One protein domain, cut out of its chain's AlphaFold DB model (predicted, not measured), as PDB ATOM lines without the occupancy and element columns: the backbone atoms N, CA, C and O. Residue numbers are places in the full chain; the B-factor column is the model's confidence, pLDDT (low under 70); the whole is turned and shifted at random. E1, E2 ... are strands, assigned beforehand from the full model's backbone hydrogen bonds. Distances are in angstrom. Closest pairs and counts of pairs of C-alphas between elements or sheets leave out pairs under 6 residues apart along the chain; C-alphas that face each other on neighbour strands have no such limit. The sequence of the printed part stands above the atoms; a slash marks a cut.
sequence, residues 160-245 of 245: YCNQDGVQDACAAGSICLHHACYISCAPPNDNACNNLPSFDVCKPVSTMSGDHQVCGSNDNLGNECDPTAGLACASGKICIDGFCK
ATOM      1  N   TYR A 160     174.072 208.635 127.588       95.12
ATOM      2  CA  TYR A 160     174.775 208.467 126.322       95.12
ATOM      3  C   TYR A 160     173.946 207.712 125.280       95.12
ATOM      4  O   TYR A 160     174.064 207.966 124.083       95.12
ATOM      5  N   CYS A 161     173.090 206.801 125.728       95.38
ATOM      6  CA  CYS A 161     172.183 206.026 124.891       95.38
ATOM      7  C   CYS A 161     170.766 206.046 125.490       95.38
ATOM      8  O   CYS A 161     170.559 206.575 126.576       95.38
ATOM      9  N   ASN A 162     169.773 205.531 124.769       92.94
ATOM     10  CA  ASN A 162     168.353 205.639 125.120       92.94
ATOM     11  C   ASN A 162     167.622 204.297 125.132       92.94
ATOM     12  O   ASN A 162     166.593 204.179 125.791       92.94
ATOM     13  N   GLN A 163     168.085 203.313 124.358       92.81
ATOM     14  CA  GLN A 163     167.363 202.055 124.194       92.81
ATOM     15  C   GLN A 163     168.160 200.869 124.728       92.81
ATOM     16  O   GLN A 163     169.084 200.394 124.072       92.81
ATOM     17  N   ASP A 164     167.733 200.332 125.868       92.56
ATOM     18  CA  ASP A 164     168.373 199.174 126.490       92.56
ATOM     19  C   ASP A 164     168.377 197.932 125.592       92.56
ATOM     20  O   ASP A 164     167.363 197.565 124.985       92.56
ATOM     21  N   GLY A 165     169.501 197.217 125.581       93.56
ATOM     22  CA  GLY A 165     169.659 195.933 124.895       93.56
ATOM     23  C   GLY A 165     170.046 196.025 123.421       93.56
ATOM     24  O   GLY A 165     170.267 194.996 122.780       93.56
ATOM     25  N   VAL A 166     170.150 197.232 122.861       95.38
ATOM     26  CA  VAL A 166     170.641 197.453 121.491       95.38
ATOM     27  C   VAL A 166     171.944 198.245 121.504       95.38
ATOM     28  O   VAL A 166     172.313 198.833 122.514       95.38
ATOM     29  N   GLN A 167     172.653 198.273 120.373       95.69
ATOM     30  CA  GLN A 167     173.889 199.049 120.258       95.69
ATOM     31  C   GLN A 167     173.647 200.560 120.439       95.69
ATOM     32  O   GLN A 167     174.429 201.215 121.114       95.69
ATOM     33  N   ASP A 168     172.579 201.117 119.860       95.50
ATOM     34  CA  ASP A 168     172.282 202.561 119.887       95.50
ATOM     35  C   ASP A 168     173.513 203.432 119.523       95.50
ATOM     36  O   ASP A 168     174.160 203.189 118.500       95.50
ATOM     37  N   ALA A 169     173.860 204.422 120.351       96.19
ATOM     38  CA  ALA A 169     175.036 205.270 120.200       96.19
ATOM     39  C   ALA A 169     176.348 204.573 120.605       96.19
ATOM     40  O   ALA A 169     177.428 205.133 120.409       96.19
ATOM     41  N   CYS A 170     176.285 203.365 121.175       96.75
ATOM     42  CA  CYS A 170     177.451 202.657 121.682       96.75
ATOM     43  C   CYS A 170     178.382 202.169 120.567       96.75
ATOM     44  O   CYS A 170     177.997 201.912 119.420       96.75
ATOM     45  N   ALA A 171     179.649 201.989 120.937       96.12
ATOM     46  CA  ALA A 171     180.632 201.357 120.070       96.12
ATOM     47  C   ALA A 171     180.215 199.919 119.705       96.12
ATOM     48  O   ALA A 171     179.487 199.248 120.437       96.12
ATOM     49  N   ALA A 172     180.702 199.432 118.561       95.69
ATOM     50  CA  ALA A 172     180.438 198.065 118.128       95.69
ATOM     51  C   ALA A 172     180.921 197.052 119.182       95.69
ATOM     52  O   ALA A 172     182.053 197.142 119.657       95.69
ATOM     53  N   GLY A 173     180.066 196.082 119.516       93.19
ATOM     54  CA  GLY A 173     180.312 195.109 120.588       93.19
ATOM     55  C   GLY A 173     179.780 195.533 121.960       93.19
ATOM     56  O   GLY A 173     179.771 194.714 122.875       93.19
ATOM     57  N   SER A 174     179.281 196.763 122.094       95.88
ATOM     58  CA  SER A 174     178.587 197.241 123.287       95.88
ATOM     59  C   SER A 174     177.083 197.350 123.056       95.88
ATOM     60  O   SER A 174     176.624 197.522 121.924       95.88
ATOM     61  N   ILE A 175     176.328 197.273 124.145       95.69
ATOM     62  CA  ILE A 175     174.900 197.573 124.184       95.69
ATOM     63  C   ILE A 175     174.635 198.676 125.202       95.69
ATOM     64  O   ILE A 175     175.405 198.872 126.145       95.69
ATOM     65  N   CYS A 176     173.543 199.392 124.987       95.06
ATOM     66  CA  CYS A 176     173.006 200.335 125.943       95.06
ATOM     67  C   CYS A 176     172.344 199.589 127.103       95.06
ATOM     68  O   CYS A 176     171.600 198.633 126.865       95.06
ATOM     69  N   LEU A 177     172.598 200.033 128.329       91.69
ATOM     70  CA  LEU A 177     171.836 199.688 129.524       91.69
ATOM     71  C   LEU A 177     171.760 200.923 130.418       91.69
ATOM     72  O   LEU A 177     172.789 201.544 130.671       91.69
ATOM     73  N   HIS A 178     170.563 201.289 130.874       88.19
ATOM     74  CA  HIS A 178     170.339 202.426 131.776       88.19
ATOM     75  C   HIS A 178     171.061 203.696 131.306       88.19
ATOM     76  O   HIS A 178     171.743 204.378 132.064       88.19
ATOM     77  N   HIS A 179     170.960 203.987 130.008       92.44
ATOM     78  CA  HIS A 179     171.605 205.132 129.361       92.44
ATOM     79  C   HIS A 179     173.144 205.128 129.290       92.44
ATOM     80  O   HIS A 179     173.721 206.087 128.765       92.44
ATOM     81  N   ALA A 180     173.817 204.059 129.719       92.88
ATOM     82  CA  ALA A 180     175.262 203.871 129.598       92.88
ATOM     83  C   ALA A 180     175.624 202.698 128.668       92.88
ATOM     84  O   ALA A 180     174.836 201.790 128.410       92.88
ATOM     85  N   CYS A 181     176.835 202.736 128.110       94.19
ATOM     86  CA  CYS A 181     177.312 201.726 127.166       94.19
ATOM     87  C   CYS A 181     178.213 200.701 127.843       94.19
ATOM     88  O   CYS A 181     179.314 201.040 128.277       94.19
ATOM     89  N   TYR A 182     177.816 199.431 127.794       94.25
ATOM     90  CA  TYR A 182     178.596 198.324 128.346       94.25
ATOM     91  C   TYR A 182     178.962 197.328 127.257       94.25
ATOM     92  O   TYR A 182     178.184 197.066 126.340       94.25
ATOM     93  N   ILE A 183     180.161 196.758 127.358       95.19
ATOM     94  CA  ILE A 183     180.624 195.714 126.439       95.19
ATOM     95  C   ILE A 183     179.760 194.472 126.654       95.19
ATOM     96  O   ILE A 183     179.658 193.981 127.775       95.19
ATOM     97  N   SER A 184     179.149 193.950 125.592       95.94
ATOM     98  CA  SER A 184     178.366 192.720 125.683       95.94
ATOM     99  C   SER A 184     179.286 191.511 125.821       95.94
ATOM    100  O   SER A 184     180.213 191.328 125.029       95.94
ATOM    101  N   CYS A 185     178.988 190.658 126.797       96.56
ATOM    102  CA  CYS A 185     179.647 189.367 126.999       96.56
ATOM    103  C   CYS A 185     178.704 188.180 126.769       96.56
ATOM    104  O   CYS A 185     179.065 187.039 127.045       96.56
ATOM    105  N   ALA A 186     177.508 188.440 126.230       95.12
ATOM    106  CA  ALA A 186     176.601 187.392 125.786       95.12
ATOM    107  C   ALA A 186     177.237 186.567 124.648       95.12
ATOM    108  O   ALA A 186     177.998 187.128 123.846       95.12
ATOM    109  N   PRO A 187     176.908 185.267 124.508       92.69
ATOM    110  CA  PRO A 187     177.411 184.441 123.417       92.69
ATOM    111  C   PRO A 187     177.221 185.118 122.048       92.69
ATOM    112  O   PRO A 187     176.123 185.597 121.752       92.69
ATOM    113  N   PRO A 188     178.257 185.155 121.187       92.81
ATOM    114  CA  PRO A 188     179.517 184.400 121.261       92.81
ATOM    115  C   PRO A 188     180.692 185.128 121.959       92.81
ATOM    116  O   PRO A 188     181.848 184.748 121.766       92.81
ATOM    117  N   ASN A 189     180.433 186.201 122.711       92.38
ATOM    118  CA  ASN A 189     181.450 187.092 123.282       92.38
ATOM    119  C   ASN A 189     181.834 186.737 124.730       92.38
ATOM    120  O   ASN A 189     182.207 187.618 125.500       92.38
ATOM    121  N   ASP A 190     181.797 185.458 125.109       92.88
ATOM    122  CA  ASP A 190     181.936 184.990 126.499       92.88
ATOM    123  C   ASP A 190     183.226 185.467 127.205       92.88
ATOM    124  O   ASP A 190     183.287 185.557 128.426       92.88
ATOM    125  N   ASN A 191     184.269 185.798 126.435       93.56
ATOM    126  CA  ASN A 191     185.568 186.261 126.933       93.56
ATOM    127  C   ASN A 191     185.778 187.782 126.821       93.56
ATOM    128  O   ASN A 191     186.898 188.249 127.035       93.56
ATOM    129  N   ALA A 192     184.755 188.559 126.451       95.00
ATOM    130  CA  ALA A 192     184.891 189.993 126.178       95.00
ATOM    131  C   ALA A 192     185.346 190.815 127.392       95.00
ATOM    132  O   ALA A 192     185.998 191.841 127.221       95.00
ATOM    133  N   CYS A 193     185.050 190.342 128.604       95.25
ATOM    134  CA  CYS A 193     185.431 191.024 129.840       95.25
ATOM    135  C   CYS A 193     186.862 190.699 130.290       95.25
ATOM    136  O   CYS A 193     187.425 191.378 131.146       95.25
ATOM    137  N   ASN A 194     187.485 189.667 129.712       93.56
ATOM    138  CA  ASN A 194     188.783 189.194 130.175       93.56
ATOM    139  C   ASN A 194     189.852 190.282 130.005       93.56
ATOM    140  O   ASN A 194     190.067 190.798 128.908       93.56
ATOM    141  N   ASN A 195     190.605 190.540 131.077       87.69
ATOM    142  CA  ASN A 195     191.677 191.542 131.138       87.69
ATOM    143  C   ASN A 195     191.210 193.004 131.019       87.69
ATOM    144  O   ASN A 195     192.044 193.884 130.785       87.69
ATOM    145  N   LEU A 196     189.915 193.288 131.186       90.31
ATOM    146  CA  LEU A 196     189.464 194.661 131.395       90.31
ATOM    147  C   LEU A 196     189.815 195.102 132.826       90.31
ATOM    148  O   LEU A 196     189.665 194.318 133.753       90.31
ATOM    149  N   PRO A 197     190.293 196.337 133.039       85.06
ATOM    150  CA  PRO A 197     190.790 196.757 134.351       85.06
ATOM    151  C   PRO A 197     189.687 196.973 135.399       85.06
ATOM    152  O   PRO A 197     189.935 196.756 136.579       85.06
ATOM    153  N   SER A 198     188.493 197.414 134.988       84.19
ATOM    154  CA  SER A 198     187.389 197.791 135.897       84.19
ATOM    155  C   SER A 198     186.040 197.172 135.508       84.19
ATOM    156  O   SER A 198     185.004 197.560 136.040       84.19
ATOM    157  N   PHE A 199     186.058 196.242 134.549       90.69
ATOM    158  CA  PHE A 199     184.878 195.585 133.982       90.69
ATOM    159  C   PHE A 199     185.203 194.114 133.654       90.69
ATOM    160  O   PHE A 199     184.965 193.642 132.547       90.69
ATOM    161  N   ASP A 200     185.860 193.414 134.576       93.00
ATOM    162  CA  ASP A 200     186.441 192.081 134.374       93.00
ATOM    163  C   ASP A 200     185.463 190.910 134.575       93.00
ATOM    164  O   ASP A 200     185.832 189.752 134.371       93.00
ATOM    165  N   VAL A 201     184.208 191.188 134.937       93.19
ATOM    166  CA  VAL A 201     183.183 190.183 135.237       93.19
ATOM    167  C   VAL A 201     182.018 190.300 134.257       93.19
ATOM    168  O   VAL A 201     181.434 191.366 134.098       93.19
ATOM    169  N   CYS A 202     181.614 189.186 133.643       94.25
ATOM    170  CA  CYS A 202     180.378 189.135 132.860       94.25
ATOM    171  C   CYS A 202     179.164 189.062 133.803       94.25
ATOM    172  O   CYS A 202     178.946 188.047 134.471       94.25
ATOM    173  N   LYS A 203     178.402 190.154 133.890       91.62
ATOM    174  CA  LYS A 203     177.275 190.337 134.811       91.62
ATOM    175  C   LYS A 203     175.935 190.193 134.083       91.62
ATOM    176  O   LYS A 203     175.772 190.777 133.010       91.62
ATOM    177  N   PRO A 204     174.966 189.458 134.658       90.81
ATOM    178  CA  PRO A 204     173.587 189.516 134.204       90.81
ATOM    179  C   PRO A 204     172.927 190.813 134.695       90.81
ATOM    180  O   PRO A 204     173.005 191.128 135.882       90.81
ATOM    181  N   VAL A 205     172.252 191.528 133.798       88.06
ATOM    182  CA  VAL A 205     171.473 192.737 134.102       88.06
ATOM    183  C   VAL A 205     170.083 192.580 133.509       88.06
ATOM    184  O   VAL A 205     169.949 192.336 132.312       88.06
ATOM    185  N   SER A 206     169.054 192.717 134.338       86.00
ATOM    186  CA  SER A 206     167.661 192.661 133.899       86.00
ATOM    187  C   SER A 206     167.129 194.078 133.764       86.00
ATOM    188  O   SER A 206     167.107 194.815 134.743       86.00
ATOM    189  N   THR A 207     166.672 194.443 132.571       83.19
ATOM    190  CA  THR A 207     165.993 195.719 132.320       83.19
ATOM    191  C   THR A 207     164.575 195.472 131.814       83.19
ATOM    192  O   THR A 207     164.150 194.332 131.599       83.19
ATOM    193  N   MET A 208     163.825 196.543 131.550       79.25
ATOM    194  CA  MET A 208     162.510 196.430 130.910       79.25
ATOM    195  C   MET A 208     162.564 195.781 129.517       79.25
ATOM    196  O   MET A 208     161.548 195.256 129.058       79.25
ATOM    197  N   SER A 209     163.714 195.807 128.828       86.44
ATOM    198  CA  SER A 209     163.867 195.192 127.502       86.44
ATOM    199  C   SER A 209     164.258 193.711 127.546       86.44
ATOM    200  O   SER A 209     164.210 193.046 126.509       86.44
ATOM    201  N   GLY A 210     164.589 193.177 128.724       89.12
ATOM    202  CA  GLY A 210     164.935 191.773 128.941       89.12
ATOM    203  C   GLY A 210     166.210 191.593 129.762       89.12
ATOM    204  O   GLY A 210     166.722 192.535 130.362       89.12
ATOM    205  N   ASP A 211     166.715 190.361 129.774       91.50
ATOM    206  CA  ASP A 211     167.962 190.009 130.452       91.50
ATOM    207  C   ASP A 211     169.153 190.149 129.500       91.50
ATOM    208  O   ASP A 211     169.159 189.607 128.390       91.50
ATOM    209  N   HIS A 212     170.193 190.825 129.973       92.94
ATOM    210  CA  HIS A 212     171.405 191.141 129.229       92.94
ATOM    211  C   HIS A 212     172.638 190.627 129.962       92.94
ATOM    212  O   HIS A 212     172.638 190.478 131.181       92.94
ATOM    213  N   GLN A 213     173.707 190.356 129.215       94.94
ATOM    214  CA  GLN A 213     175.010 189.999 129.775       94.94
ATOM    215  C   GLN A 213     176.053 190.994 129.289       94.94
ATOM    216  O   GLN A 213     176.341 191.073 128.087       94.94
ATOM    217  N   VAL A 214     176.612 191.752 130.228       94.94
ATOM    218  CA  VAL A 214     177.595 192.795 129.937       94.94
ATOM    219  C   VAL A 214     178.759 192.778 130.919       94.94
ATOM    220  O   VAL A 214     178.673 192.222 132.011       94.94
ATOM    221  N   CYS A 215     179.868 193.382 130.517       95.00
ATOM    222  CA  CYS A 215     181.044 193.514 131.354       95.00
ATOM    223  C   CYS A 215     180.822 194.564 132.448       95.00
ATOM    224  O   CYS A 215     180.606 195.737 132.154       95.00
ATOM    225  N   GLY A 216     180.904 194.104 133.693       92.06
ATOM    226  CA  GLY A 216     180.839 194.840 134.952       92.06
ATOM    227  C   GLY A 216     181.964 194.377 135.881       92.06
ATOM    228  O   GLY A 216     182.907 193.710 135.457       92.06
ATOM    229  N   SER A 217     181.870 194.683 137.166       88.56
ATOM    230  CA  SER A 217     182.826 194.257 138.192       88.56
ATOM    231  C   SER A 217     182.094 193.893 139.483       88.56
ATOM    232  O   SER A 217     180.867 193.844 139.532       88.56
ATOM    233  N   ASN A 218     182.828 193.603 140.554       85.31
ATOM    234  CA  ASN A 218     182.207 193.414 141.867       85.31
ATOM    235  C   ASN A 218     181.799 194.730 142.541       85.31
ATOM    236  O   ASN A 218     181.108 194.678 143.552       85.31
ATOM    237  N   ASP A 219     182.200 195.870 141.976       82.50
ATOM    238  CA  ASP A 219     181.995 197.190 142.569       82.50
ATOM    239  C   ASP A 219     181.103 198.112 141.721       82.50
ATOM    240  O   ASP A 219     180.694 199.150 142.223       82.50
ATOM    241  N   ASN A 220     180.766 197.729 140.482       83.56
ATOM    242  CA  ASN A 220     179.820 198.442 139.616       83.56
ATOM    243  C   ASN A 220     178.784 197.493 139.001       83.56
ATOM    244  O   ASN A 220     178.993 196.275 138.957       83.56
ATOM    245  N   LEU A 221     177.686 198.075 138.513       85.25
ATOM    246  CA  LEU A 221     176.614 197.350 137.838       85.25
ATOM    247  C   LEU A 221     176.036 196.222 138.713       85.25
ATOM    248  O   LEU A 221     175.933 195.057 138.306       85.25
ATOM    249  N   GLY A 222     175.738 196.561 139.967       83.69
ATOM    250  CA  GLY A 222     175.064 195.672 140.900       83.69
ATOM    251  C   GLY A 222     173.596 195.460 140.536       83.69
ATOM    252  O   GLY A 222     173.015 196.179 139.729       83.69
ATOM    253  N   ASN A 223     172.997 194.434 141.133       84.31
ATOM    254  CA  ASN A 223     171.595 194.062 140.935       84.31
ATOM    255  C   ASN A 223     170.858 193.821 142.265       84.31
ATOM    256  O   ASN A 223     169.826 193.150 142.298       84.31
ATOM    257  N   GLU A 224     171.411 194.316 143.372       88.94
ATOM    258  CA  GLU A 224     170.814 194.214 144.708       88.94
ATOM    259  C   GLU A 224     169.784 195.325 144.952       88.94
ATOM    260  O   GLU A 224     168.850 195.141 145.735       88.94
ATOM    261  N   CYS A 225     169.946 196.456 144.266       89.19
ATOM    262  CA  CYS A 225     169.030 197.586 144.267       89.19
ATOM    263  C   CYS A 225     168.988 198.253 142.890       89.19
ATOM    264  O   CYS A 225     169.982 198.278 142.170       89.19
ATOM    265  N   ASP A 226     167.816 198.768 142.540       84.12
ATOM    266  CA  ASP A 226     167.525 199.438 141.278       84.12
ATOM    267  C   ASP A 226     166.195 200.207 141.429       84.12
ATOM    268  O   ASP A 226     165.128 199.582 141.537       84.12
ATOM    269  N   PRO A 227     166.227 201.553 141.440       71.81
ATOM    270  CA  PRO A 227     165.025 202.378 141.518       71.81
ATOM    271  C   PRO A 227     164.027 202.116 140.383       71.81
ATOM    272  O   PRO A 227     162.816 202.182 140.605       71.81
ATOM    273  N   THR A 228     164.500 201.782 139.177       75.00
ATOM    274  CA  THR A 228     163.648 201.533 138.001       75.00
ATOM    275  C   THR A 228     162.870 200.226 138.119       75.00
ATOM    276  O   THR A 228     161.712 200.147 137.703       75.00
ATOM    277  N   ALA A 229     163.468 199.222 138.762       75.81
ATOM    278  CA  ALA A 229     162.844 197.936 139.053       75.81
ATOM    279  C   ALA A 229     162.072 197.926 140.387       75.81
ATOM    280  O   ALA A 229     161.478 196.908 140.752       75.81
ATOM    281  N   GLY A 230     162.081 199.036 141.139       75.62
ATOM    282  CA  GLY A 230     161.508 199.107 142.485       75.62
ATOM    283  C   GLY A 230     162.235 198.217 143.500       75.62
ATOM    284  O   GLY A 230     161.643 197.808 144.501       75.62
ATOM    285  N   LEU A 231     163.502 197.887 143.235       85.06
ATOM    286  CA  LEU A 231     164.358 197.103 144.117       85.06
ATOM    287  C   LEU A 231     165.068 198.048 145.087       85.06
ATOM    288  O   LEU A 231     165.962 198.798 144.706       85.06
ATOM    289  N   ALA A 232     164.664 198.008 146.352       86.94
ATOM    290  CA  ALA A 232     165.248 198.826 147.409       86.94
ATOM    291  C   ALA A 232     166.080 197.977 148.374       86.94
ATOM    292  O   ALA A 232     165.773 196.809 148.635       86.94
ATOM    293  N   CYS A 233     167.100 198.596 148.961       91.38
ATOM    294  CA  CYS A 233     167.898 197.959 149.993       91.38
ATOM    295  C   CYS A 233     167.108 197.738 151.288       91.38
ATOM    296  O   CYS A 233     166.163 198.457 151.619       91.38
ATOM    297  N   ALA A 234     167.513 196.719 152.050       92.00
ATOM    298  CA  ALA A 234     166.981 196.499 153.389       92.00
ATOM    299  C   ALA A 234     167.286 197.696 154.308       92.00
ATOM    300  O   ALA A 234     168.266 198.410 154.114       92.00
ATOM    301  N   SER A 235     166.467 197.881 155.347       88.62
ATOM    302  CA  SER A 235     166.619 198.984 156.303       88.62
ATOM    303  C   SER A 235     168.055 199.109 156.827       88.62
ATOM    304  O   SER A 235     168.608 198.143 157.354       88.62
ATOM    305  N   GLY A 236     168.610 200.320 156.750       85.69
ATOM    306  CA  GLY A 236     169.963 200.636 157.220       85.69
ATOM    307  C   GLY A 236     171.074 200.396 156.197       85.69
ATOM    308  O   GLY A 236     172.235 200.544 156.563       85.69
ATOM    309  N   LYS A 237     170.729 200.034 154.957       91.38
ATOM    310  CA  LYS A 237     171.651 199.963 153.822       91.38
ATOM    311  C   LYS A 237     171.327 201.026 152.782       91.38
ATOM    312  O   LYS A 237     170.165 201.413 152.653       91.38
ATOM    313  N   ILE A 238     172.343 201.432 152.034       91.44
ATOM    314  CA  ILE A 238     172.256 202.447 150.977       91.44
ATOM    315  C   ILE A 238     172.527 201.777 149.629       91.44
ATOM    316  O   ILE A 238     173.371 200.877 149.542       91.44
ATOM    317  N   CYS A 239     171.803 202.182 148.584       93.75
ATOM    318  CA  CYS A 239     172.063 201.687 147.239       93.75
ATOM    319  C   CYS A 239     173.258 202.429 146.641       93.75
ATOM    320  O   CYS A 239     173.173 203.629 146.399       93.75
ATOM    321  N   ILE A 240     174.365 201.722 146.402       94.31
ATOM    322  CA  ILE A 240     175.580 202.282 145.803       94.31
ATOM    323  C   ILE A 240     175.976 201.437 144.596       94.31
ATOM    324  O   ILE A 240     176.372 200.281 144.754       94.31
ATOM    325  N   ASP A 241     175.880 202.022 143.404       92.38
ATOM    326  CA  ASP A 241     176.221 201.390 142.121       92.38
ATOM    327  C   ASP A 241     175.493 200.051 141.879       92.38
ATOM    328  O   ASP A 241     176.058 199.096 141.337       92.38
ATOM    329  N   GLY A 242     174.240 199.965 142.341       89.88
ATOM    330  CA  GLY A 242     173.397 198.767 142.277       89.88
ATOM    331  C   GLY A 242     173.648 197.733 143.385       89.88
ATOM    332  O   GLY A 242     173.043 196.658 143.372       89.88
ATOM    333  N   PHE A 243     174.527 198.019 144.352       91.75
ATOM    334  CA  PHE A 243     174.806 197.158 145.508       91.75
ATOM    335  C   PHE A 243     174.257 197.753 146.800       91.75
ATOM    336  O   PHE A 243     174.377 198.951 147.046       91.75
ATOM    337  N   CYS A 244     173.737 196.904 147.683       92.81
ATOM    338  CA  CYS A 244     173.261 197.328 148.989       92.81
ATOM    339  C   CYS A 244     174.394 197.275 150.013       92.81
ATOM    340  O   CYS A 244     174.692 196.210 150.582       92.81
ATOM    341  N   LYS A 245     174.993 198.438 150.276       91.62
ATOM    342  CA  LYS A 245     176.112 198.605 151.212       91.62
ATOM    343  C   LYS A 245     175.616 198.946 152.614       91.62
ATOM    344  O   LYS A 245     174.659 199.742 152.738       91.62
TER     345      LYS A 245
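This is residues 160 to 245 of the 245 residues of an uncharacterized protein of Polyangium fumosum (UniProt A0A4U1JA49). With little regular structure, mostly loops, the domain has two two-stranded hairpins, E1 with E2 and E3 with E4, near each other, and a looped lobe, residues 223 to 245, at one end of the longest axis. The printed part has 86 residues, 22 of them in the named strands E1, E2, E3, E4, in that order; both sheets are antiparallel, the class is all strand, and there is no named helix. It is compact, with a radius of gyration of the C-alphas of 13.0 A and spans of 40 by 27 by 20 A.

E1, residues 174 to 177, and E2, residues 180 to 183, form an antiparallel hairpin at 141 degrees, with N 175 and O 182 2.9 A apart, within hydrogen-bond range. E3, residues 201 to 207, and E4, residues 210 to 216, form another at 150 degrees, with N 203 and O 214 2.8 A apart, within hydrogen-bond range. The closest C-alphas of E2 and E4, Ile 183 and Cys 215, are 5.4 A apart. E2 and E3 are apart.

E1 begins at C-alpha 174 (178.587, 197.241, 123.287). E3 is 18.3 A long and E4 17.3 A, ending at C-alpha 216 (180.839, 194.840, 134.952).

The C-alphas farthest apart, Ala 172 and Ser 235, are 40.6 A apart. The link E2 to E3 is long. The printed part has no cut, and no printed residue is under 70 in pLDDT.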